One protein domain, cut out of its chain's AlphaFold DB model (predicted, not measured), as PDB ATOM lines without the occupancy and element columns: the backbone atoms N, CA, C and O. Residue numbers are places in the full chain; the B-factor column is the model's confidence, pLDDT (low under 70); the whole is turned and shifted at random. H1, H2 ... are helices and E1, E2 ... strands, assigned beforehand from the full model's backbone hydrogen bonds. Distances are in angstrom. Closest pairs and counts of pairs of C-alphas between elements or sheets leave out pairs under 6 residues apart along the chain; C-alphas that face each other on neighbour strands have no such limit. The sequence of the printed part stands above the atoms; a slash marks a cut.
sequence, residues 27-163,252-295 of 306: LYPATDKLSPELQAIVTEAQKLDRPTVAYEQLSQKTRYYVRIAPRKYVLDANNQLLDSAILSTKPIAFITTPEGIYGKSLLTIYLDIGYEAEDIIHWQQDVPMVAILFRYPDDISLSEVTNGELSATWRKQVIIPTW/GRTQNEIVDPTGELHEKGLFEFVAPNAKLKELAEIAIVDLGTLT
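What this domain is: This is residues 27 to 163 and 252 to 295 of the 306 residues of an uncharacterized protein of Beggiatoa alba B18LD (UniProt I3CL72). With little regular structure, a strongly twisted sheet, E1 E3 E7, has H1, H2 and H3 over one face; small sheets E2 E6 and E4 E5 sit among long loops. The 181 printed residues run H1 E1 E2 H2 H3 H4 E3 E4 E5 E6 E7, mixed class, with 67 in named elements. The whole is compact, radius of gyration of the C-alphas 15.9 A, spanning 45 by 37 by 29 A.

Where its parts are: H1, residues 36 to 46, begins at (301.155, 615.504, 449.414). E1 is 65 to 70, E2 92 to 96, H2 98 to 101, H3 106 to 112, H4 117 to 124, E3 129 to 135, E4 141 to 143, E5 157 to 159, E6 272 to 276; E7, 285 to 292, 22.4 A, ends at (318.729, 600.425, 459.091).

How they stand to each other: E3 is antiparallel to E1 (N 67 to O 132, 3.1 A) and E7. H1 touches H2, C-alphas 45 and 101 being 6.3 A apart.

The domain as a whole: Residues 164 to 251 are not printed; C-alphas 163 and 252 are 8.8 A apart.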
ATOM      1  N   LEU A  27     310.469 602.241 451.687       96.00
ATOM      2  CA  LEU A  27     310.261 600.828 451.366       96.00
ATOM      3  C   LEU A  27     308.835 600.560 450.873       96.00
ATOM      4  O   LEU A  27     308.640 599.734 449.990       96.00
ATOM      5  N   TYR A  28     307.839 601.247 451.436       96.19
ATOM      6  CA  TYR A  28     306.434 601.102 451.051       96.19
ATOM      7  C   TYR A  28     305.707 602.453 451.144       96.19
ATOM      8  O   TYR A  28     305.964 603.184 452.100       96.19
ATOM      9  N   PRO A  29     304.759 602.768 450.245       92.62
ATOM     10  CA  PRO A  29     304.377 601.989 449.068       92.62
ATOM     11  C   PRO A  29     305.494 601.974 448.021       92.62
ATOM     12  O   PRO A  29     306.242 602.932 447.886       92.62
ATOM     13  N   ALA A  30     305.587 600.890 447.250       71.94
ATOM     14  CA  ALA A  30     306.565 600.767 446.163       71.94
ATOM     15  C   ALA A  30     306.290 601.719 444.975       71.94
ATOM     16  O   ALA A  30     307.054 601.755 444.016       71.94
ATOM     17  N   THR A  31     305.179 602.460 445.012       60.78
ATOM     18  CA  THR A  31     304.764 603.431 443.991       60.78
ATOM     19  C   THR A  31     304.463 604.770 444.655       60.78
ATOM     20  O   THR A  31     303.847 604.753 445.719       60.78
ATOM     21  N   ASP A  32     304.781 605.889 443.995       60.66
ATOM     22  CA  ASP A  32     304.699 607.289 444.478       60.66
ATOM     23  C   ASP A  32     303.282 607.824 444.805       60.66
ATOM     24  O   ASP A  32     302.988 609.011 444.683       60.66
ATOM     25  N   LYS A  33     302.348 606.965 445.214       74.19
ATOM     26  CA  LYS A  33     300.970 607.328 445.566       74.19
ATOM     27  C   LYS A  33     300.842 607.704 447.041       74.19
ATOM     28  O   LYS A  33     299.950 607.212 447.729       74.19
ATOM     29  N   LEU A  34     301.737 608.553 447.531       92.19
ATOM     30  CA  LEU A  34     301.544 609.208 448.820       92.19
ATOM     31  C   LEU A  34     300.710 610.473 448.622       92.19
ATOM     32  O   LEU A  34     300.812 611.146 447.594       92.19
ATOM     33  N   SER A  35     299.870 610.809 449.604       93.75
ATOM     34  CA  SER A  35     299.272 612.142 449.626       93.75
ATOM     35  C   SER A  35     300.382 613.198 449.736       93.75
ATOM     36  O   SER A  35     301.453 612.903 450.272       93.75
ATOM     37  N   PRO A  36     300.155 614.443 449.280       94.44
ATOM     38  CA  PRO A  36     301.155 615.504 449.414       94.44
ATOM     39  C   PRO A  36     301.631 615.719 450.860       94.44
ATOM     40  O   PRO A  36     302.812 615.968 451.091       94.44
ATOM     41  N   GLU A  37     300.728 615.579 451.835       94.81
ATOM     42  CA  GLU A  37     301.039 615.711 453.263       94.81
ATOM     43  C   GLU A  37     301.963 614.585 453.747       94.81
ATOM     44  O   GLU A  37     303.013 614.854 454.334       94.81
ATOM     45  N   LEU A  38     301.616 613.322 453.464       95.69
ATOM     46  CA  LEU A  38     302.443 612.181 453.855       95.69
ATOM     47  C   LEU A  38     303.779 612.164 453.100       95.69
ATOM     48  O   LEU A  38     304.809 611.839 453.686       95.69
ATOM     49  N   GLN A  39     303.795 612.574 451.829       95.56
ATOM     50  CA  GLN A  39     305.022 612.704 451.046       95.56
ATOM     51  C   GLN A  39     305.988 613.715 451.676       95.56
ATOM     52  O   GLN A  39     307.190 613.449 451.733       95.56
ATOM     53  N   ALA A  40     305.496 614.854 452.173       94.75
ATOM     54  CA  ALA A  40     306.331 615.840 452.857       94.75
ATOM     55  C   ALA A  40     306.953 615.261 454.140       94.75
ATOM     56  O   ALA A  40     308.153 615.404 454.366       94.75
ATOM     57  N   ILE A  41     306.161 614.534 454.934       95.94
ATOM     58  CA  ILE A  41     306.623 613.847 456.149       95.94
ATOM     59  C   ILE A  41     307.695 612.802 455.826       95.94
ATOM     60  O   ILE A  41     308.752 612.776 456.453       95.94
ATOM     61  N   VAL A  42     307.449 611.959 454.820       95.94
ATOM     62  CA  VAL A  42     308.411 610.947 454.359       95.94
ATOM     63  C   VAL A  42     309.702 611.606 453.882       95.94
ATOM     64  O   VAL A  42     310.782 611.187 454.283       95.94
ATOM     65  N   THR A  43     309.601 612.682 453.102       94.44
ATOM     66  CA  THR A  43     310.766 613.419 452.590       94.44
ATOM     67  C   THR A  43     311.643 613.942 453.729       94.44
ATOM     68  O   THR A  43     312.868 613.889 453.637       94.44
ATOM     69  N   GLU A  44     311.045 614.418 454.822       94.94
ATOM     70  CA  GLU A  44     311.797 614.824 456.011       94.94
ATOM     71  C   GLU A  44     312.369 613.634 456.791       94.94
ATOM     72  O   GLU A  44     313.506 613.699 457.260       94.94
ATOM     73  N   ALA A  45     311.628 612.527 456.879       95.12
ATOM     74  CA  ALA A  45     312.083 611.301 457.530       95.12
ATOM     75  C   ALA A  45     313.286 610.650 456.837       95.12
ATOM     76  O   ALA A  45     314.082 609.996 457.515       95.12
ATOM     77  N   GLN A  46     313.416 610.818 455.516       94.88
ATOM     78  CA  GLN A  46     314.493 610.228 454.724       94.88
ATOM     79  C   GLN A  46     315.847 610.926 454.894       94.88
ATOM     80  O   GLN A  46     316.877 610.297 454.667       94.88
ATOM     81  N   LYS A  47     315.863 612.197 455.306       93.00
ATOM     82  CA  LYS A  47     317.087 612.999 455.448       93.00
ATOM     83  C   LYS A  47     317.796 612.675 456.765       93.00
ATOM     84  O   LYS A  47     317.242 612.920 457.839       93.00
ATOM     85  N   LEU A  48     319.023 612.156 456.696       87.19
ATOM     86  CA  LEU A  48     319.872 611.937 457.880       87.19
ATOM     87  C   LEU A  48     320.779 613.132 458.201       87.19
ATOM     88  O   LEU A  48     321.201 613.287 459.338       87.19
ATOM     89  N   ASP A  49     321.057 613.983 457.217       87.62
ATOM     90  CA  ASP A  49     321.947 615.145 457.324       87.62
ATOM     91  C   ASP A  49     321.274 616.389 457.926       87.62
ATOM     92  O   ASP A  49     321.937 617.386 458.222       87.62
ATOM     93  N   ARG A  50     319.954 616.349 458.125       90.00
ATOM     94  CA  ARG A  50     319.217 617.456 458.735       90.00
ATOM     95  C   ARG A  50     319.406 617.503 460.258       90.00
ATOM     96  O   ARG A  50     319.468 616.458 460.904       90.00
ATOM     97  N   PRO A  51     319.360 618.698 460.870       91.44
ATOM     98  CA  PRO A  51     319.251 618.817 462.317       91.44
ATOM     99  C   PRO A  51     317.991 618.134 462.867       91.44
ATOM    100  O   PRO A  51     316.913 618.167 462.249       91.44
ATOM    101  N   THR A  52     318.129 617.563 464.064       92.06
ATOM    102  CA  THR A  52     317.012 617.044 464.858       92.06
ATOM    103  C   THR A  52     316.073 618.174 465.272       92.06
ATOM    104  O   THR A  52     316.514 619.299 465.509       92.06
ATOM    105  N   VAL A  53     314.781 617.879 465.415       91.19
ATOM    106  CA  VAL A  53     313.805 618.843 465.947       91.19
ATOM    107  C   VAL A  53     313.927 618.905 467.470       91.19
ATOM    108  O   VAL A  53     313.925 617.864 468.127       91.19
ATOM    109  N   ALA A  54     314.038 620.111 468.030       90.06
ATOM    110  CA  ALA A  54     314.080 620.305 469.480       90.06
ATOM    111  C   ALA A  54     312.711 620.006 470.119       90.06
ATOM    112  O   ALA A  54     311.672 620.263 469.508       90.06
ATOM    113  N   TYR A  55     312.687 619.498 471.356       89.94
ATOM    114  CA  TYR A  55     311.443 619.084 472.026       89.94
ATOM    115  C   TYR A  55     310.438 620.222 472.212       89.94
ATOM    116  O   TYR A  55     309.227 620.005 472.138       89.94
ATOM    117  N   GLU A  56     310.941 621.436 472.403       87.69
ATOM    118  CA  GLU A  56     310.168 622.662 472.582       87.69
ATOM    119  C   GLU A  56     309.505 623.133 471.278       87.69
ATOM    120  O   GLU A  56     308.585 623.947 471.309       87.69
ATOM    121  N   GLN A  57     309.966 622.630 470.128       89.75
ATOM    122  CA  GLN A  57     309.427 622.941 468.801       89.75
ATOM    123  C   GLN A  57     308.394 621.912 468.326       89.75
ATOM    124  O   GLN A  57     307.802 622.085 467.261       89.75
ATOM    125  N   LEU A  58     308.188 620.830 469.083       89.69
ATOM    126  CA  LEU A  58     307.219 619.802 468.731       89.69
ATOM    127  C   LEU A  58     305.789 620.324 468.883       89.69
ATOM    128  O   LEU A  58     305.463 621.028 469.837       89.69
ATOM    129  N   SER A  59     304.906 619.885 467.985       86.06
ATOM    130  CA  SER A  59     303.466 620.118 468.087       86.06
ATOM    131  C   SER A  59     302.736 618.832 468.448       86.06
ATOM    132  O   SER A  59     302.905 617.799 467.804       86.06
ATOM    133  N   GLN A  60     301.861 618.914 469.448       82.50
ATOM    134  CA  GLN A  60     300.996 617.802 469.837       82.50
ATOM    135  C   GLN A  60     299.870 617.560 468.820       82.50
ATOM    136  O   GLN A  60     299.345 616.452 468.703       82.50
ATOM    137  N   LYS A  61     299.476 618.609 468.087       77.94
ATOM    138  CA  LYS A  61     298.382 618.567 467.116       77.94
ATOM    139  C   LYS A  61     298.920 618.075 465.782       77.94
ATOM    140  O   LYS A  61     299.234 618.870 464.900       77.94
ATOM    141  N   THR A  62     299.028 616.758 465.660       80.25
ATOM    142  CA  THR A  62     299.404 616.088 464.416       80.25
ATOM    143  C   THR A  62     298.273 615.207 463.898       80.25
ATOM    144  O   THR A  62     297.500 614.632 464.663       80.25
ATOM    145  N   ARG A  63     298.192 615.105 462.571       91.62
ATOM    146  CA  ARG A  63     297.328 614.160 461.853       91.62
ATOM    147  C   ARG A  63     298.038 612.826 461.585       91.62
ATOM    148  O   ARG A  63     297.383 611.820 461.335       91.62
ATOM    149  N   TYR A  64     299.368 612.828 461.634       96.56
ATOM    150  CA  TYR A  64     300.216 611.682 461.335       96.56
ATOM    151  C   TYR A  64     300.988 611.243 462.565       96.56
ATOM    152  O   TYR A  64     301.408 612.064 463.383       96.56
ATOM    153  N   TYR A  65     301.219 609.945 462.650       97.81
ATOM    154  CA  TYR A  65     301.929 609.317 463.745       97.81
ATOM    155  C   TYR A  65     303.038 608.428 463.207       97.81
ATOM    156  O   TYR A  65     303.041 608.031 462.039       97.81
ATOM    157  N   VAL A  66     303.974 608.107 464.089       97.50
ATOM    158  CA  VAL A  66     305.048 607.171 463.808       97.50
ATOM    159  C   VAL A  66     305.128 606.107 464.890       97.50
ATOM    160  O   VAL A  66     304.910 606.360 466.078       97.50
ATOM    161  N   ARG A  67     305.472 604.899 464.456       96.62
ATOM    162  CA  ARG A  67     305.925 603.804 465.309       96.62
ATOM    163  C   ARG A  67     307.085 603.098 464.626       96.62
ATOM    164  O   ARG A  67     307.093 602.996 463.405       96.62
ATOM    165  N   ILE A  68     308.033 602.575 465.395       96.38
ATOM    166  CA  ILE A  68     309.096 601.727 464.848       96.38
ATOM    167  C   ILE A  68     308.826 600.251 465.136       96.38
ATOM    168  O   ILE A  68     308.206 599.905 466.145       96.38
ATOM    169  N   ALA A  69     309.270 599.378 464.237       96.38
ATOM    170  CA  ALA A  69     309.150 597.932 464.395       96.38
ATOM    171  C   ALA A  69     310.230 597.190 463.590       96.38
ATOM    172  O   ALA A  69     310.730 597.730 462.597       96.38
ATOM    173  N   PRO A  70     310.569 595.941 463.963       96.69
ATOM    174  CA  PRO A  70     311.407 595.092 463.128       96.69
ATOM    175  C   PRO A  70     310.778 594.891 461.750       96.69
ATOM    176  O   PRO A  70     309.618 594.480 461.642       96.69
ATOM    177  N   ARG A  71     311.564 595.103 460.689       97.56
ATOM    178  CA  ARG A  71     311.122 595.015 459.286       97.56
ATOM    179  C   ARG A  71     310.369 593.718 459.002       97.56
ATOM    180  O   ARG A  71     309.338 593.736 458.337       97.56
ATOM    181  N   LYS A  72     310.859 592.600 459.547       96.88
ATOM    182  CA  LYS A  72     310.312 591.247 459.340       96.88
ATOM    183  C   LYS A  72     308.861 591.060 459.801       96.88
ATOM    184  O   LYS A  72     308.234 590.090 459.396       96.88
ATOM    185  N   TYR A  73     308.339 591.941 460.657       97.12
ATOM    186  CA  TYR A  73     306.942 591.899 461.110       97.12
ATOM    187  C   TYR A  73     306.025 592.847 460.326       97.12
ATOM    188  O   TYR A  73     304.813 592.836 460.532       97.12
ATOM    189  N   VAL A  74     306.592 593.652 459.423       98.06
ATOM    190  CA  VAL A  74     305.888 594.691 458.660       98.06
ATOM    191  C   VAL A  74     305.863 594.353 457.171       98.06
ATOM    192  O   VAL A  74     304.800 594.389 456.552       98.06
ATOM    193  N   LEU A  75     307.025 594.009 456.608       97.69
ATOM    194  CA  LEU A  75     307.233 593.824 455.175       97.69
ATOM    195  C   LEU A  75     307.773 592.432 454.843       97.69
ATOM    196  O   LEU A  75     308.605 591.883 455.569       97.69
ATOM    197  N   ASP A  76     307.359 591.907 453.692       96.62
ATOM    198  CA  ASP A  76     307.956 590.720 453.085       96.62
ATOM    199  C   ASP A  76     309.297 591.031 452.376       96.62
ATOM    200  O   ASP A  76     309.883 592.113 452.514       96.62
ATOM    201  N   ALA A  77     309.838 590.064 451.630       95.12
ATOM    202  CA  ALA A  77     311.084 590.236 450.877       95.12
ATOM    203  C   ALA A  77     310.964 591.230 449.703       95.12
ATOM    204  O   ALA A  77     311.962 591.826 449.313       95.12
ATOM    205  N   ASN A  78     309.755 591.457 449.182       94.69
ATOM    206  CA  ASN A  78     309.458 592.330 448.042       94.69
ATOM    207  C   ASN A  78     308.927 593.709 448.480       94.69
ATOM    208  O   ASN A  78     308.285 594.412 447.693       94.69
ATOM    209  N   ASN A  79     309.153 594.080 449.745       95.12
ATOM    210  CA  ASN A  79     308.637 595.297 450.374       95.12
ATOM    211  C   ASN A  79     307.102 595.438 450.307       95.12
ATOM    212  O   ASN A  79     306.578 596.551 450.292       95.12
ATOM    213  N   GLN A  80     306.362 594.331 450.292       95.50
ATOM    214  CA  GLN A  80     304.906 594.349 450.425       95.50
ATOM    215  C   GLN A  80     304.499 594.222 451.893       95.50
ATOM    216  O   GLN A  80     305.139 593.506 452.664       95.50
ATOM    217  N   LEU A  81     303.411 594.895 452.278       95.88
ATOM    218  CA  LEU A  81     302.838 594.763 453.618       95.88
ATOM    219  C   LEU A  81     302.353 593.331 453.866       95.88
ATOM    220  O   LEU A  81     301.504 592.813 453.129       95.88
ATOM    221  N   LEU A  82     302.820 592.735 454.963       97.38
ATOM    222  CA  LEU A  82     302.320 591.447 455.440       97.38
ATOM    223  C   LEU A  82     300.844 591.565 455.850       97.38
ATOM    224  O   LEU A  82     300.431 592.560 456.444       97.38
ATOM    225  N   ASP A  83     300.047 590.524 455.601       96.06
ATOM    226  CA  ASP A  83     298.646 590.470 456.061       96.06
ATOM    227  C   ASP A  83     298.523 590.479 457.593       96.06
ATOM    228  O   ASP A  83     297.526 590.943 458.148       96.06
ATOM    229  N   SER A  84     299.554 589.980 458.279       95.56
ATOM    230  CA  SER A  84     299.654 589.960 459.738       95.56
ATOM    231  C   SER A  84     300.212 591.253 460.335       95.56
ATOM    232  O   SER A  84     300.280 591.353 461.560       95.56
ATOM    233  N   ALA A  85     300.660 592.212 459.515       97.31
ATOM    234  CA  ALA A  85     301.281 593.433 460.013       97.31
ATOM    235  C   ALA A  85     300.261 594.261 460.805       97.31
ATOM    236  O   ALA A  85     299.217 594.675 460.291       97.31
ATOM    237  N   ILE A  86     300.581 594.514 462.070       97.50
ATOM    238  CA  ILE A  86     299.715 595.185 463.037       97.50
ATOM    239  C   ILE A  86     300.539 596.164 463.859       97.50
ATOM    240  O   ILE A  86     301.711 595.900 464.131       97.50
ATOM    241  N   LEU A  87     299.943 597.296 464.244       96.69
ATOM    242  CA  LEU A  87     300.672 598.334 464.969       96.69
ATOM    243  C   LEU A  87     301.244 597.808 466.286       96.69
ATOM    244  O   LEU A  87     302.376 598.136 466.604       96.69
ATOM    245  N   SER A  88     300.507 596.993 467.044       94.75
ATOM    246  CA  SER A  88     300.878 596.571 468.398       94.75
ATOM    247  C   SER A  88     300.564 595.106 468.695       94.75
ATOM    248  O   SER A  88     299.677 594.494 468.099       94.75
ATOM    249  N   THR A  89     301.261 594.552 469.686       92.19
ATOM    250  CA  THR A  89     301.007 593.217 470.258       92.19
ATOM    251  C   THR A  89     299.880 593.216 471.300       92.19
ATOM    252  O   THR A  89     299.445 592.149 471.747       92.19
ATOM    253  N   LYS A  90     299.406 594.409 471.680       94.25
ATOM    254  CA  LYS A  90     298.299 594.680 472.609       94.25
ATOM    255  C   LYS A  90     297.145 595.362 471.867       94.25
ATOM    256  O   LYS A  90     297.381 595.906 470.794       94.25
ATOM    257  N   PRO A  91     295.921 595.427 472.417       94.19
ATOM    258  CA  PRO A  91     294.780 596.103 471.780       94.19
ATOM    259  C   PRO A  91     294.900 597.622 471.690       94.19
ATOM    260  O   PRO A  91     294.024 598.280 471.131       94.19
ATOM    261  N   ILE A  92     295.992 598.166 472.217       96.06
ATOM    262  CA  ILE A  92     296.400 599.550 472.053       96.06
ATOM    263  C   ILE A  92     297.826 599.626 471.515       96.06
ATOM    264  O   ILE A  92     298.641 598.725 471.737       96.06
ATOM    265  N   ALA A  93     298.134 600.723 470.836       96.12
ATOM    266  CA  ALA A  93     299.460 601.041 470.336       96.12
ATOM    267  C   ALA A  93     299.987 602.316 471.001       96.12
ATOM    268  O   ALA A  93     299.321 603.348 470.947       96.12
ATOM    269  N   PHE A  94     301.195 602.240 471.563       95.88
ATOM    270  CA  PHE A  94     302.004 603.419 471.857       95.88
ATOM    271  C   PHE A  94     302.605 603.942 470.556       95.88
ATOM    272  O   PHE A  94     303.156 603.161 469.770       95.88
ATOM    273  N   ILE A  95     302.422 605.235 470.310       96.44
ATOM    274  CA  ILE A  95     302.820 605.932 469.084       96.44
ATOM    275  C   ILE A  95     303.292 607.347 469.429       96.44
ATOM    276  O   ILE A  95     302.960 607.886 470.483       96.44
ATOM    277  N   THR A  96     304.050 607.962 468.527       96.12
ATOM    278  CA  THR A  96     304.573 609.325 468.698       96.12
ATOM    279  C   THR A  96     304.429 610.136 467.406       96.12
ATOM    280  O   THR A  96     303.797 609.674 466.451       96.12
ATOM    281  N   THR A  97     304.956 611.359 467.365       95.75
ATOM    282  CA  THR A  97     304.903 612.233 466.187       95.75
ATOM    283  C   THR A  97     306.076 611.961 465.230       95.75
ATOM    284  O   THR A  97     307.148 611.540 465.676       95.75
ATOM    285  N   PRO A  98     305.921 612.195 463.913       96.06
ATOM    286  CA  PRO A  98     306.974 611.948 462.923       96.06
ATOM    287  C   PRO A  98     308.307 612.659 463.192       96.06
ATOM    288  O   PRO A  98     309.369 612.121 462.884       96.06
ATOM    289  N   GLU A  99     308.292 613.830 463.827       94.81
ATOM    290  CA  GLU A  99     309.500 614.558 464.234       94.81
ATOM    291  C   GLU A  99     310.407 613.734 465.155       94.81
ATOM    292  O   GLU A  99     311.617 613.970 465.215       94.81
ATOM    293  N   GLY A 100     309.845 612.718 465.819       93.19
ATOM    294  CA  GLY A 100     310.568 611.733 466.610       93.19
ATOM    295  C   GLY A 100     311.641 610.954 465.852       93.19
ATOM    296  O   GLY A 100     312.493 610.367 466.509       93.19
ATOM    297  N   ILE A 101     311.660 610.981 464.512       95.25
ATOM    298  CA  ILE A 101     312.667 610.277 463.696       95.25
ATOM    299  C   ILE A 101     313.515 611.184 462.789       95.25
ATOM    300  O   ILE A 101     314.466 610.703 462.165       95.25
ATOM    301  N   TYR A 102     313.199 612.477 462.690       95.19
ATOM    302  CA  TYR A 102     313.860 613.399 461.758       95.19
ATOM    303  C   TYR A 102     315.299 613.710 462.179       95.19
ATOM    304  O   TYR A 102     315.524 614.207 463.282       95.19
ATOM    305  N   GLY A 103     316.270 613.437 461.297       92.88
ATOM    306  CA  GLY A 103     317.698 613.683 461.555       92.88
ATOM    307  C   GLY A 103     318.309 612.842 462.684       92.88
ATOM    308  O   GLY A 103     319.426 613.107 463.116       92.88
ATOM    309  N   LYS A 104     317.580 611.854 463.218       93.25
ATOM    310  CA  LYS A 104     318.008 611.045 464.370       93.25
ATOM    311  C   LYS A 104     318.565 609.706 463.921       93.25
ATOM    312  O   LYS A 104     317.992 609.084 463.035       93.25
ATOM    313  N   SER A 105     319.620 609.221 464.571       92.00
ATOM    314  CA  SER A 105     320.073 607.831 464.412       92.00
ATOM    315  C   SER A 105     319.045 606.843 464.985       92.00
ATOM    316  O   SER A 105     318.221 607.230 465.812       92.00
ATOM    317  N   LEU A 106     319.106 605.560 464.604       92.81
ATOM    318  CA  LEU A 106     318.229 604.533 465.189       92.81
ATOM    319  C   LEU A 106     318.392 604.433 466.718       92.81
ATOM    320  O   LEU A 106     317.393 604.328 467.425       92.81
ATOM    321  N   LEU A 107     319.623 604.541 467.235       91.25
ATOM    322  CA  LEU A 107     319.884 604.566 468.678       91.25
ATOM    323  C   LEU A 107     319.181 605.750 469.351       91.25
ATOM    324  O   LEU A 107     318.493 605.575 470.351       91.25
ATOM    325  N   THR A 108     319.314 606.949 468.779       90.75
ATOM    326  CA  THR A 108     318.653 608.153 469.300       90.75
ATOM    327  C   THR A 108     317.135 608.000 469.292       90.75
ATOM    328  O   THR A 108     316.488 608.375 470.260       90.75
ATOM    329  N   ILE A 109     316.566 607.408 468.234       94.06
ATOM    330  CA  ILE A 109     315.124 607.144 468.161       94.06
ATOM    331  C   ILE A 109     314.691 606.230 469.308       94.06
ATOM    332  O   ILE A 109     313.726 606.566 469.985       94.06
ATOM    333  N   TYR A 110     315.391 605.116 469.546       92.25
ATOM    334  CA  TYR A 110     315.061 604.196 470.639       92.25
ATOM    335  C   TYR A 110     315.088 604.869 472.015       92.25
ATOM    336  O   TYR A 110     314.138 604.721 472.784       92.25
ATOM    337  N   LEU A 111     316.146 605.632 472.297       89.75
ATOM    338  CA  LEU A 111     316.278 606.365 473.558       89.75
ATOM    339  C   LEU A 111     315.152 607.395 473.727       89.75
ATOM    340  O   LEU A 111     314.600 607.543 474.812       89.75
ATOM    341  N   ASP A 112     314.763 608.079 472.650       90.62
ATOM    342  CA  ASP A 112     313.705 609.090 472.695       90.62
ATOM    343  C   ASP A 112     312.304 608.501 472.862       90.62
ATOM    344  O   ASP A 112     311.424 609.183 473.386       90.62
ATOM    345  N   ILE A 113     312.073 607.259 472.430       89.62
ATOM    346  CA  ILE A 113     310.808 606.546 472.666       89.62
ATOM    347  C   ILE A 113     310.816 605.733 473.972       89.62
ATOM    348  O   ILE A 113     309.878 604.976 474.208       89.62
ATOM    349  N   GLY A 114     311.846 605.898 474.810       83.81
ATOM    350  CA  GLY A 114     311.906 605.344 476.163       83.81
ATOM    351  C   GLY A 114     312.305 603.873 476.247       83.81
ATOM    352  O   GLY A 114     311.789 603.173 477.109       83.81
ATOM    353  N   TYR A 115     313.168 603.383 475.350       83.81
ATOM    354  CA  TYR A 115     313.814 602.075 475.526       83.81
ATOM    355  C   TYR A 115     315.134 602.222 476.292       83.81
ATOM    356  O   TYR A 115     315.922 603.121 475.989       83.81
ATOM    357  N   GLU A 116     315.398 601.290 477.210       81.56
ATOM    358  CA  GLU A 116     316.678 601.167 477.917       81.56
ATOM    359  C   GLU A 116     317.811 600.811 476.950       81.56
ATOM    360  O   GLU A 116     317.637 600.020 476.015       81.56
ATOM    361  N   ALA A 117     319.005 601.358 477.191       80.19
ATOM    362  CA  ALA A 117     320.185 601.070 476.377       80.19
ATOM    363  C   ALA A 117     320.513 599.567 476.365       80.19
ATOM    364  O   ALA A 117     320.837 599.000 475.320       80.19
ATOM    365  N   GLU A 118     320.381 598.916 477.513       79.94
ATOM    366  CA  GLU A 118     320.621 597.498 477.736       79.94
ATOM    367  C   GLU A 118     319.663 596.629 476.918       79.94
ATOM    368  O   GLU A 118     320.106 595.705 476.230       79.94
ATOM    369  N   ASP A 119     318.370 596.958 476.922       80.88
ATOM    370  CA  ASP A 119     317.356 596.243 476.145       80.88
ATOM    371  C   ASP A 119     317.554 596.418 474.638       80.88
ATOM    372  O   ASP A 119     317.392 595.463 473.868       80.88
ATOM    373  N   ILE A 120     317.945 597.619 474.203       80.19
ATOM    374  CA  ILE A 120     318.284 597.889 472.801       80.19
ATOM    375  C   ILE A 120     319.440 596.983 472.364       80.19
ATOM    376  O   ILE A 120     319.349 596.320 471.327       80.19
ATOM    377  N   ILE A 121     320.512 596.926 473.157       79.62
ATOM    378  CA  ILE A 121     321.689 596.103 472.860       79.62
ATOM    379  C   ILE A 121     321.317 594.618 472.866       79.62
ATOM    380  O   ILE A 121     321.692 593.889 471.951       79.62
ATOM    381  N   HIS A 122     320.563 594.157 473.865       81.75
ATOM    382  CA  HIS A 122     320.288 592.733 474.024       81.75
ATOM    383  C   HIS A 122     319.312 592.186 472.973       81.75
ATOM    384  O   HIS A 122     319.507 591.077 472.472       81.75
ATOM    385  N   TRP A 123     318.272 592.949 472.623       82.81
ATOM    386  CA  TRP A 123     317.159 592.445 471.811       82.81
ATOM    387  C   TRP A 123     317.093 593.000 470.389       82.81
ATOM    388  O   TRP A 123     316.443 592.382 469.541       82.81
ATOM    389  N   GLN A 124     317.709 594.154 470.120       85.38
ATOM    390  CA  GLN A 124     317.555 594.874 468.848       85.38
ATOM    391  C   GLN A 124     318.858 595.014 468.053       85.38
ATOM    392  O   GLN A 124     318.838 595.550 466.941       85.38
ATOM    393  N   GLN A 125     319.979 594.515 468.581       85.69
ATOM    394  CA  GLN A 125     321.234 594.463 467.842       85.69
ATOM    395  C   GLN A 125     321.066 593.659 466.540       85.69
ATOM    396  O   GLN A 125     320.493 592.570 466.531       85.69
ATOM    397  N   ASP A 126     321.578 594.213 465.437       89.88
ATOM    398  CA  ASP A 126     321.579 593.609 464.096       89.88
ATOM    399  C   ASP A 126     320.179 593.249 463.551       89.88
ATOM    400  O   ASP A 126     320.039 592.510 462.573       89.88
ATOM    401  N   VAL A 127     319.119 593.812 464.142       93.06
ATOM    402  CA  VAL A 127     317.743 593.683 463.657       93.06
ATOM    403  C   VAL A 127     317.430 594.843 462.709       93.06
ATOM    404  O   VAL A 127     317.510 595.999 463.124       93.06
ATOM    405  N   PRO A 128     317.036 594.583 461.446       95.94
ATOM    406  CA  PRO A 128     316.583 595.640 460.546       95.94
ATOM    407  C   PRO A 128     315.284 596.263 461.049       95.94
ATOM    408  O   PRO A 128     314.286 595.557 461.246       95.94
ATOM    409  N   MET A 129     315.287 597.580 461.215       97.25
ATOM    410  CA  MET A 129     314.175 598.353 461.752       97.25
ATOM    411  C   MET A 129     313.557 599.244 460.686       97.25
ATOM    412  O   MET A 129     314.227 599.708 459.770       97.25
ATOM    413  N   VAL A 130     312.264 599.516 460.829       98.12
ATOM    414  CA  VAL A 130     311.544 600.457 459.970       98.12
ATOM    415  C   VAL A 130     310.713 601.425 460.800       98.12
ATOM    416  O   VAL A 130     310.224 601.068 461.873       98.12
ATOM    417  N   ALA A 131     310.519 602.632 460.278       98.31
ATOM    418  CA  ALA A 131     309.511 603.572 460.735       98.31
ATOM    419  C   ALA A 131     308.227 603.358 459.936       98.31
ATOM    420  O   ALA A 131     308.222 603.422 458.709       98.31
ATOM    421  N   ILE A 132     307.134 603.135 460.651       98.50
ATOM    422  CA  ILE A 132     305.770 603.100 460.141       98.50
ATOM    423  C   ILE A 132     305.211 604.507 460.333       98.50
ATOM    424  O   ILE A 132     304.878 604.881 461.456       98.50
ATOM    425  N   LEU A 133     305.145 605.291 459.261       98.19
ATOM    426  CA  LEU A 133     304.526 606.616 459.222       98.19
ATOM    427  C   LEU A 133     303.100 606.454 458.723       98.19
ATOM    428  O   LEU A 133     302.890 605.884 457.656       98.19
ATOM    429  N   PHE A 134     302.112 606.912 459.477       97.94
ATOM    430  CA  PHE A 134     300.735 606.593 459.134       97.94
ATOM    431  C   PHE A 134     299.733 607.611 459.650       97.94
ATOM    432  O   PHE A 134     300.025 608.449 460.505       97.94
ATOM    433  N   ARG A 135     298.515 607.485 459.131       97.12
ATOM    434  CA  ARG A 135     297.342 608.225 459.569       97.12
ATOM    435  C   ARG A 135     296.183 607.263 459.809       97.12
ATOM    436  O   ARG A 135     295.923 606.372 458.999       97.12
ATOM    437  N   TYR A 136     295.472 607.462 460.915       97.62
ATOM    438  CA  TYR A 136     294.230 606.739 461.177       97.62
ATOM    439  C   TYR A 136     293.077 607.219 460.268       97.62
ATOM    440  O   TYR A 136     293.112 608.351 459.774       97.62
ATOM    441  N   PRO A 137     292.041 606.388 460.048       96.62
ATOM    442  CA  PRO A 137     290.775 606.831 459.460       96.62
ATOM    443  C   PRO A 137     290.194 608.071 460.151       96.62
ATOM    444  O   PRO A 137     290.425 608.293 461.337       96.62
ATOM    445  N   ASP A 138     289.427 608.874 459.408       95.06
ATOM    446  CA  ASP A 138     288.923 610.174 459.882       95.06
ATOM    447  C   ASP A 138     287.944 610.064 461.070       95.06
ATOM    448  O   ASP A 138     287.679 611.058 461.743       95.06
ATOM    449  N   ASP A 139     287.408 608.871 461.353       95.25
ATOM    450  CA  ASP A 139     286.566 608.623 462.526       95.25
ATOM    451  C   ASP A 139     287.364 608.358 463.815       95.25
ATOM    452  O   ASP A 139     286.754 608.204 464.877       95.25
ATOM    453  N   ILE A 140     288.701 608.332 463.737       96.44
ATOM    454  CA  ILE A 140     289.611 608.285 464.882       96.44
ATOM    455  C   ILE A 140     290.263 609.658 465.063       96.44
ATOM    456  O   ILE A 140     291.012 610.125 464.205       96.44
ATOM    457  N   SER A 141     290.027 610.294 466.210       93.81
ATOM    458  CA  SER A 141     290.500 611.656 466.488       93.81
ATOM    459  C   SER A 141     291.379 611.738 467.734       93.81
ATOM    460  O   SER A 141     291.232 610.952 468.668       93.81
ATOM    461  N   LEU A 142     292.255 612.740 467.800       95.44
ATOM    462  CA  LEU A 142     292.970 613.068 469.034       95.44
ATOM    463  C   LEU A 142     291.986 613.545 470.116       95.44
ATOM    464  O   LEU A 142     291.111 614.368 469.853       95.44
ATOM    465  N   SER A 143     292.143 613.028 471.330       95.31
ATOM    466  CA  SER A 143     291.474 613.500 472.539       95.31
ATOM    467  C   SER A 143     292.397 614.450 473.299       95.31
ATOM    468  O   SER A 143     293.540 614.103 473.590       95.31
ATOM    469  N   GLU A 144     291.891 615.634 473.651       93.88
ATOM    470  CA  GLU A 144     292.606 616.610 474.491       93.88
ATOM    471  C   GLU A 144     292.414 616.343 476.001       93.88
ATOM    472  O   GLU A 144     292.959 617.058 476.837       93.88
ATOM    473  N   VAL A 145     291.648 615.309 476.370       96.31
ATOM    474  CA  VAL A 145     291.405 614.931 477.770       96.31
ATOM    475  C   VAL A 145     292.697 614.438 478.418       96.31
ATOM    476  O   VAL A 145     293.404 613.616 477.841       96.31
ATOM    477  N   THR A 146     292.969 614.877 479.647       96.12
ATOM    478  CA  THR A 146     294.153 614.482 480.438       96.12
ATOM    479  C   THR A 146     293.829 614.029 481.863       96.12
ATOM    480  O   THR A 146     294.698 613.496 482.548       96.12
ATOM    481  N   ASN A 147     292.589 614.211 482.316       97.38
ATOM    482  CA  ASN A 147     292.145 613.998 483.698       97.38
ATOM    483  C   ASN A 147     291.408 612.660 483.912       97.38
ATOM    484  O   ASN A 147     290.802 612.455 484.959       97.38
ATOM    485  N   GLY A 148     291.430 611.753 482.931       97.38
ATOM    486  CA  GLY A 148     290.761 610.454 483.014       97.38
ATOM    487  C   GLY A 148     289.283 610.456 482.622       97.38
ATOM    488  O   GLY A 148     288.688 609.377 482.581       97.38
ATOM    489  N   GLU A 149     288.686 611.604 482.283       97.50
ATOM    490  CA  GLU A 149     287.280 611.731 481.857       97.50
ATOM    491  C   GLU A 149     287.099 611.385 480.369       97.50
ATOM    492  O   GLU A 149     286.643 612.182 479.548       97.50
ATOM    493  N   LEU A 150     287.509 610.172 479.998       96.25
ATOM    494  CA  LEU A 150     287.428 609.696 478.619       96.25
ATOM    495  C   LEU A 150     285.971 609.516 478.172       96.25
ATOM    496  O   LEU A 150     285.116 609.054 478.931       96.25
ATOM    497  N   SER A 151     285.695 609.843 476.909       94.12
ATOM    498  CA  SER A 151     284.356 609.733 476.325       94.12
ATOM    499  C   SER A 151     283.906 608.271 476.183       94.12
ATOM    500  O   SER A 151     284.705 607.334 476.216       94.12
ATOM    501  N   ALA A 152     282.612 608.050 475.934       93.50
ATOM    502  CA  ALA A 152     282.093 606.713 475.624       93.50
ATOM    503  C   ALA A 152     282.697 606.114 474.334       93.50
ATOM    504  O   ALA A 152     282.710 604.896 474.165       93.50
ATOM    505  N   THR A 153     283.226 606.954 473.439       94.81
ATOM    506  CA  THR A 153     283.851 606.557 472.171       94.81
ATOM    507  C   THR A 153     285.376 606.495 472.258       94.81
ATOM    508  O   THR A 153     286.038 606.522 471.226       94.81
ATOM    509  N   TRP A 154     285.953 606.355 473.456       94.75
ATOM    510  CA  TRP A 154     287.407 606.297 473.681       94.75
ATOM    511  C   TRP A 154     288.153 605.284 472.789       94.75
ATOM    512  O   TRP A 154     289.310 605.500 472.443       94.75
ATOM    513  N   ARG A 155     287.493 604.203 472.342       94.69
ATOM    514  CA  ARG A 155     288.048 603.223 471.380       94.69
ATOM    515  C   ARG A 155     288.280 603.783 469.971       94.69
ATOM    516  O   ARG A 155     288.870 603.098 469.146       94.69
ATOM    517  N   LYS A 156     287.799 604.991 469.690       96.06
ATOM    518  CA  LYS A 156     288.003 605.751 468.451       96.06
ATOM    519  C   LYS A 156     288.826 607.014 468.702       96.06
ATOM    520  O   LYS A 156     288.641 608.026 468.033       96.06
ATOM    521  N   GLN A 157     289.690 607.000 469.712       97.00
ATOM    522  CA  GLN A 157     290.479 608.170 470.070       97.00
ATOM    523  C   GLN A 157     291.960 607.835 470.170       97.00
ATOM    524  O   GLN A 157     292.338 606.809 470.728       97.00
ATOM    525  N   VAL A 158     292.791 608.746 469.673       97.62
ATOM    526  CA  VAL A 158     294.195 608.841 470.072       97.62
ATOM    527  C   VAL A 158     294.226 609.615 471.386       97.62
ATOM    528  O   VAL A 158     293.658 610.699 471.479       97.62
ATOM    529  N   ILE A 159     294.823 609.049 472.425       97.69
ATOM    530  CA  ILE A 159     294.719 609.526 473.805       97.69
ATOM    531  C   ILE A 159     296.110 609.859 474.328       97.69
ATOM    532  O   ILE A 159     297.062 609.111 474.123       97.69
ATOM    533  N   ILE A 160     296.213 610.973 475.042       96.88
ATOM    534  CA  ILE A 160     297.424 611.360 475.763       96.88
ATOM    535  C   ILE A 160     297.552 610.438 476.984       96.88
ATOM    536  O   ILE A 160     296.638 610.426 477.812       96.88
ATOM    537  N   PRO A 161     298.628 609.657 477.144       96.88
ATOM    538  CA  PRO A 161     298.741 608.670 478.204       96.88
ATOM    539  C   PRO A 161     299.180 609.334 479.510       96.88
ATOM    540  O   PRO A 161     300.284 609.135 480.007       96.88
ATOM    541  N   THR A 162     298.300 610.147 480.088       97.19
ATOM    542  CA  THR A 162     298.459 610.587 481.473       97.19
ATOM    543  C   THR A 162     298.136 609.445 482.429       97.19
ATOM    544  O   THR A 162     297.403 608.522 482.067       97.19
ATOM    545  N   TRP A 163     298.621 609.503 483.672       97.62
ATOM    546  CA  TRP A 163     298.261 608.495 484.679       97.62
ATOM    547  C   TRP A 163     296.744 608.299 484.803       97.62
ATOM    548  O   TRP A 163     296.272 607.163 484.814       97.62
ATOM    549  N   GLY A 252     302.150 612.179 479.173       93.88
ATOM    550  CA  GLY A 252     302.012 612.289 477.717       93.88
ATOM    551  C   GLY A 252     303.300 612.671 476.987       93.88
ATOM    552  O   GLY A 252     303.256 613.040 475.812       93.88
ATOM    553  N   ARG A 253     304.443 612.591 477.674       93.12
ATOM    554  CA  ARG A 253     305.777 612.749 477.100       93.12
ATOM    555  C   ARG A 253     306.626 611.532 477.439       93.12
ATOM    556  O   ARG A 253     306.542 611.018 478.556       93.12
ATOM    557  N   THR A 254     307.460 611.113 476.496       91.12
ATOM    558  CA  THR A 254     308.453 610.063 476.727       91.12
ATOM    559  C   THR A 254     309.549 610.536 477.691       91.12
ATOM    560  O   THR A 254     309.700 611.732 477.963       91.12
ATOM    561  N   GLN A 255     310.320 609.589 478.226       88.38
ATOM    562  CA  GLN A 255     311.548 609.858 478.970       88.38
ATOM    563  C   GLN A 255     312.733 609.342 478.158       88.38
ATOM    564  O   GLN A 255     312.755 608.173 477.790       88.38
ATOM    565  N   ASN A 256     313.720 610.199 477.906       85.12
ATOM    566  CA  ASN A 256     315.035 609.757 477.456       85.12
ATOM    567  C   ASN A 256     315.950 609.730 478.679       85.12
ATOM    568  O   ASN A 256     316.353 610.786 479.162       85.12
ATOM    569  N   GLU A 257     316.272 608.545 479.182       80.81
ATOM    570  CA  GLU A 257     317.013 608.393 480.441       80.81
ATOM    571  C   GLU A 257     318.449 608.908 480.397       80.81
ATOM    572  O   GLU A 257     319.011 609.279 481.423       80.81
ATOM    573  N   ILE A 258     319.048 608.987 479.209       81.38
ATOM    574  CA  ILE A 258     320.399 609.529 479.051       81.38
ATOM    575  C   ILE A 258     320.398 611.049 479.260       81.38
ATOM    576  O   ILE A 258     321.378 611.612 479.747       81.38
ATOM    577  N   VAL A 259     319.303 611.723 478.896       79.12
ATOM    578  CA  VAL A 259     319.179 613.190 478.951       79.12
ATOM    579  C   VAL A 259     318.383 613.665 480.174       79.12
ATOM    580  O   VAL A 259     318.630 614.758 480.679       79.12
ATOM    581  N   ASP A 260     317.447 612.850 480.661       81.31
ATOM    582  CA  ASP A 260     316.584 613.096 481.822       81.31
ATOM    583  C   ASP A 260     316.515 611.834 482.714       81.31
ATOM    584  O   ASP A 260     315.468 611.183 482.799       81.31
ATOM    585  N   PRO A 261     317.627 611.447 483.374       80.19
ATOM    586  CA  PRO A 261     317.693 610.227 484.188       80.19
ATOM    587  C   PRO A 261     316.782 610.279 485.418       80.19
ATOM    588  O   PRO A 261     316.343 609.247 485.913       80.19
ATOM    589  N   THR A 262     316.493 611.478 485.936       79.06
ATOM    590  CA  THR A 262     315.602 611.666 487.089       79.06
ATOM    591  C   THR A 262     314.137 611.797 486.685       79.06
ATOM    592  O   THR A 262     313.261 611.728 487.546       79.06
ATOM    593  N   GLY A 263     313.853 611.981 485.392       76.88
ATOM    594  CA  GLY A 263     312.498 612.193 484.910       76.88
ATOM    595  C   GLY A 263     311.881 613.490 485.442       76.88
ATOM    596  O   GLY A 263     310.655 613.566 485.532       76.88
ATOM    597  N   GLU A 264     312.679 614.505 485.776       80.06
ATOM    598  CA  GLU A 264     312.206 615.800 486.297       80.06
ATOM    599  C   GLU A 264     311.905 616.805 485.172       80.06
ATOM    600  O   GLU A 264     311.154 617.767 485.353       80.06
ATOM    601  N   LEU A 265     312.443 616.580 483.968       76.44
ATOM    602  CA  LEU A 265     312.262 617.465 482.817       76.44
ATOM    603  C   LEU A 265     311.001 617.086 482.025       76.44
ATOM    604  O   LEU A 265     311.072 616.698 480.861       76.44
ATOM    605  N   HIS A 266     309.827 617.189 482.656       66.94
ATOM    606  CA  HIS A 266     308.545 616.675 482.132       66.94
ATOM    607  C   HIS A 266     308.133 617.203 480.753       66.94
ATOM    608  O   HIS A 266     307.450 616.501 480.013       66.94
ATOM    609  N   GLU A 267     308.581 618.405 480.392       70.94
ATOM    610  CA  GLU A 267     308.307 619.032 479.092       70.94
ATOM    611  C   GLU A 267     309.308 618.635 477.997       70.94
ATOM    612  O   GLU A 267     309.138 618.993 476.828       70.94
ATOM    613  N   LYS A 268     310.360 617.894 478.359       80.50
ATOM    614  CA  LYS A 268     311.407 617.436 477.448       80.50
ATOM    615  C   LYS A 268     311.207 615.954 477.164       80.50
ATOM    616  O   LYS A 268     311.312 615.111 478.047       80.50
ATOM    617  N   GLY A 269     310.879 615.666 475.914       88.56
ATOM    618  CA  GLY A 269     310.537 614.339 475.427       88.56
ATOM    619  C   GLY A 269     309.619 614.441 474.218       88.56
ATOM    620  O   GLY A 269     309.023 615.494 473.941       88.56
ATOM    621  N   LEU A 270     309.498 613.343 473.482       92.75
ATOM    622  CA  LEU A 270     308.528 613.257 472.401       92.75
ATOM    623  C   LEU A 270     307.121 613.227 472.984       92.75
ATOM    624  O   LEU A 270     306.913 612.715 474.082       92.75
ATOM    625  N   PHE A 271     306.145 613.747 472.243       94.44
ATOM    626  CA  PHE A 271     304.755 613.479 472.595       94.44
ATOM    627  C   PHE A 271     304.488 611.986 472.476       94.44
ATOM    628  O   PHE A 271     304.772 611.367 471.452       94.44
ATOM    629  N   GLU A 272     303.925 611.425 473.529       94.44
ATOM    630  CA  GLU A 272     303.499 610.042 473.575       94.44
ATOM    631  C   GLU A 272     301.982 609.991 473.430       94.44
ATOM    632  O   GLU A 272     301.257 610.810 473.997       94.44
ATOM    633  N   PHE A 273     301.493 609.015 472.674       96.75
ATOM    634  CA  PHE A 273     300.072 608.756 472.526       96.75
ATOM    635  C   PHE A 273     299.782 607.268 472.643       96.75
ATOM    636  O   PHE A 273     300.571 606.424 472.220       96.75
ATOM    637  N   VAL A 274     298.590 606.962 473.138       97.06
ATOM    638  CA  VAL A 274     297.990 605.634 473.098       97.06
ATOM    639  C   VAL A 274     296.802 605.673 472.155       97.06
ATOM    640  O   VAL A 274     295.908 606.500 472.300       97.06
ATOM    641  N   ALA A 275     296.779 604.771 471.186       96.62
ATOM    642  CA  ALA A 275     295.744 604.723 470.165       96.62
ATOM    643  C   ALA A 275     295.181 603.303 469.994       96.62
ATOM    644  O   ALA A 275     295.805 602.338 470.454       96.62
ATOM    645  N   PRO A 276     294.019 603.144 469.336       96.00
ATOM    646  CA  PRO A 276     293.461 601.835 469.033       96.00
ATOM    647  C   PRO A 276     294.442 601.044 468.169       96.00
ATOM    648  O   PRO A 276     295.010 601.578 467.218       96.00
ATOM    649  N   ASN A 277     294.656 599.770 468.492       97.25
ATOM    650  CA  ASN A 277     295.472 598.928 467.631       97.25
ATOM    651  C   ASN A 277     294.754 598.675 466.296       97.25
ATOM    652  O   ASN A 277     293.541 598.472 466.272       97.25
ATOM    653  N   ALA A 278     295.505 598.662 465.199       96.94
ATOM    654  CA  ALA A 278     294.969 598.476 463.855       96.94
ATOM    655  C   ALA A 278     295.944 597.665 463.006       96.94
ATOM    656  O   ALA A 278     297.169 597.789 463.159       96.94
ATOM    657  N   LYS A 279     295.415 596.849 462.086       97.69
ATOM    658  CA  LYS A 279     296.264 596.271 461.043       97.69
ATOM    659  C   LYS A 279     296.770 597.389 460.148       97.69
ATOM    660  O   LYS A 279     296.046 598.336 459.855       97.69
ATOM    661  N   LEU A 280     297.990 597.250 459.642       97.44
ATOM    662  CA  LEU A 280     298.593 598.301 458.820       97.44
ATOM    663  C   LEU A 280     297.809 598.573 457.529       97.44
ATOM    664  O   LEU A 280     297.776 599.704 457.061       97.44
ATOM    665  N   LYS A 281     297.127 597.554 456.992       95.62
ATOM    666  CA  LYS A 281     296.260 597.668 455.806       95.62
ATOM    667  C   LYS A 281     294.918 598.366 456.072       95.62
ATOM    668  O   LYS A 281     294.227 598.702 455.120       95.62
ATOM    669  N   GLU A 282     294.536 598.547 457.336       95.69
ATOM    670  CA  GLU A 282     293.287 599.211 457.749       95.69
ATOM    671  C   GLU A 282     293.497 600.710 458.040       95.69
ATOM    672  O   GLU A 282     292.541 601.434 458.312       95.69
ATOM    673  N   LEU A 283     294.745 601.185 457.990       97.12
ATOM    674  CA  LEU A 283     295.086 602.595 458.162       97.12
ATOM    675  C   LEU A 283     294.734 603.386 456.899       97.12
ATOM    676  O   LEU A 283     294.823 602.872 455.786       97.12
ATOM    677  N   ALA A 284     294.342 604.650 457.074       96.00
ATOM    678  CA  ALA A 284     293.919 605.494 455.958       96.00
ATOM    679  C   ALA A 284     295.081 605.810 455.015       96.00
ATOM    680  O   ALA A 284     294.913 605.825 453.797       96.00
ATOM    681  N   GLU A 285     296.257 606.056 455.588       96.19
ATOM    682  CA  GLU A 285     297.497 606.272 454.853       96.19
ATOM    683  C   GLU A 285     298.654 605.642 455.619       96.19
ATOM    684  O   GLU A 285     298.666 605.645 456.853       96.19
ATOM    685  N   ILE A 286     299.632 605.113 454.887       97.06
ATOM    686  CA  ILE A 286     300.807 604.473 455.466       97.06
ATOM    687  C   ILE A 286     302.004 604.563 454.519       97.06
ATOM    688  O   ILE A 286     301.887 604.326 453.317       97.06
ATOM    689  N   ALA A 287     303.162 604.857 455.095       97.88
ATOM    690  CA  ALA A 287     304.471 604.779 454.478       97.88
ATOM    691  C   ALA A 287     305.443 604.059 455.424       97.88
ATOM    692  O   ALA A 287     305.393 604.245 456.640       97.88
ATOM    693  N   ILE A 288     306.331 603.238 454.870       98.06
ATOM    694  CA  ILE A 288     307.356 602.512 455.619       98.06
ATOM    695  C   ILE A 288     308.726 603.006 455.173       98.06
ATOM    696  O   ILE A 288     309.092 602.819 454.016       98.06
ATOM    697  N   VAL A 289     309.481 603.614 456.083       97.50
ATOM    698  CA  VAL A 289     310.832 604.132 455.830       97.50
ATOM    699  C   VAL A 289     311.849 603.254 456.550       97.50
ATOM    700  O   VAL A 289     311.647 602.885 457.707       97.50
ATOM    701  N   ASP A 290     312.934 602.906 455.868       97.25
ATOM    702  CA  ASP A 290     314.033 602.134 456.440       97.25
ATOM    703  C   ASP A 290     314.750 602.924 457.544       97.25
ATOM    704  O   ASP A 290     315.049 604.103 457.378       97.25
ATOM    705  N   LEU A 291     315.032 602.288 458.680       96.44
ATOM    706  CA  LEU A 291     315.846 602.875 459.748       96.44
ATOM    707  C   LEU A 291     317.221 602.211 459.868       96.44
ATOM    708  O   LEU A 291     318.020 602.639 460.702       96.44
ATOM    709  N   GLY A 292     317.499 601.198 459.047       94.25
ATOM    710  CA  GLY A 292     318.729 600.425 459.091       94.25
ATOM    711  C   GLY A 292     318.790 599.477 460.289       94.25
ATOM    712  O   GLY A 292     317.772 599.016 460.813       94.25
ATOM    713  N   THR A 293     320.012 599.164 460.707       93.62
ATOM    714  CA  THR A 293     320.332 598.243 461.805       93.62
ATOM    715  C   THR A 293     321.218 598.932 462.833       93.62
ATOM    716  O   THR A 293     322.087 599.726 462.473       93.62
ATOM    717  N   LEU A 294     321.056 598.590 464.113       89.69
ATOM    718  CA  LEU A 294     322.039 598.953 465.129       89.69
ATOM    719  C   LEU A 294     323.159 597.909 465.134       89.69
ATOM    720  O   LEU A 294     322.943 596.780 465.571       89.69
ATOM    721  N   THR A 295     324.342 598.290 464.662       84.44
ATOM    722  CA  THR A 295     325.509 597.402 464.601       84.44
ATOM    723  C   THR A 295     326.560 597.840 465.615       84.44
ATOM    724  O   THR A 295     326.980 598.997 465.625       84.44
TER     725      THR A 295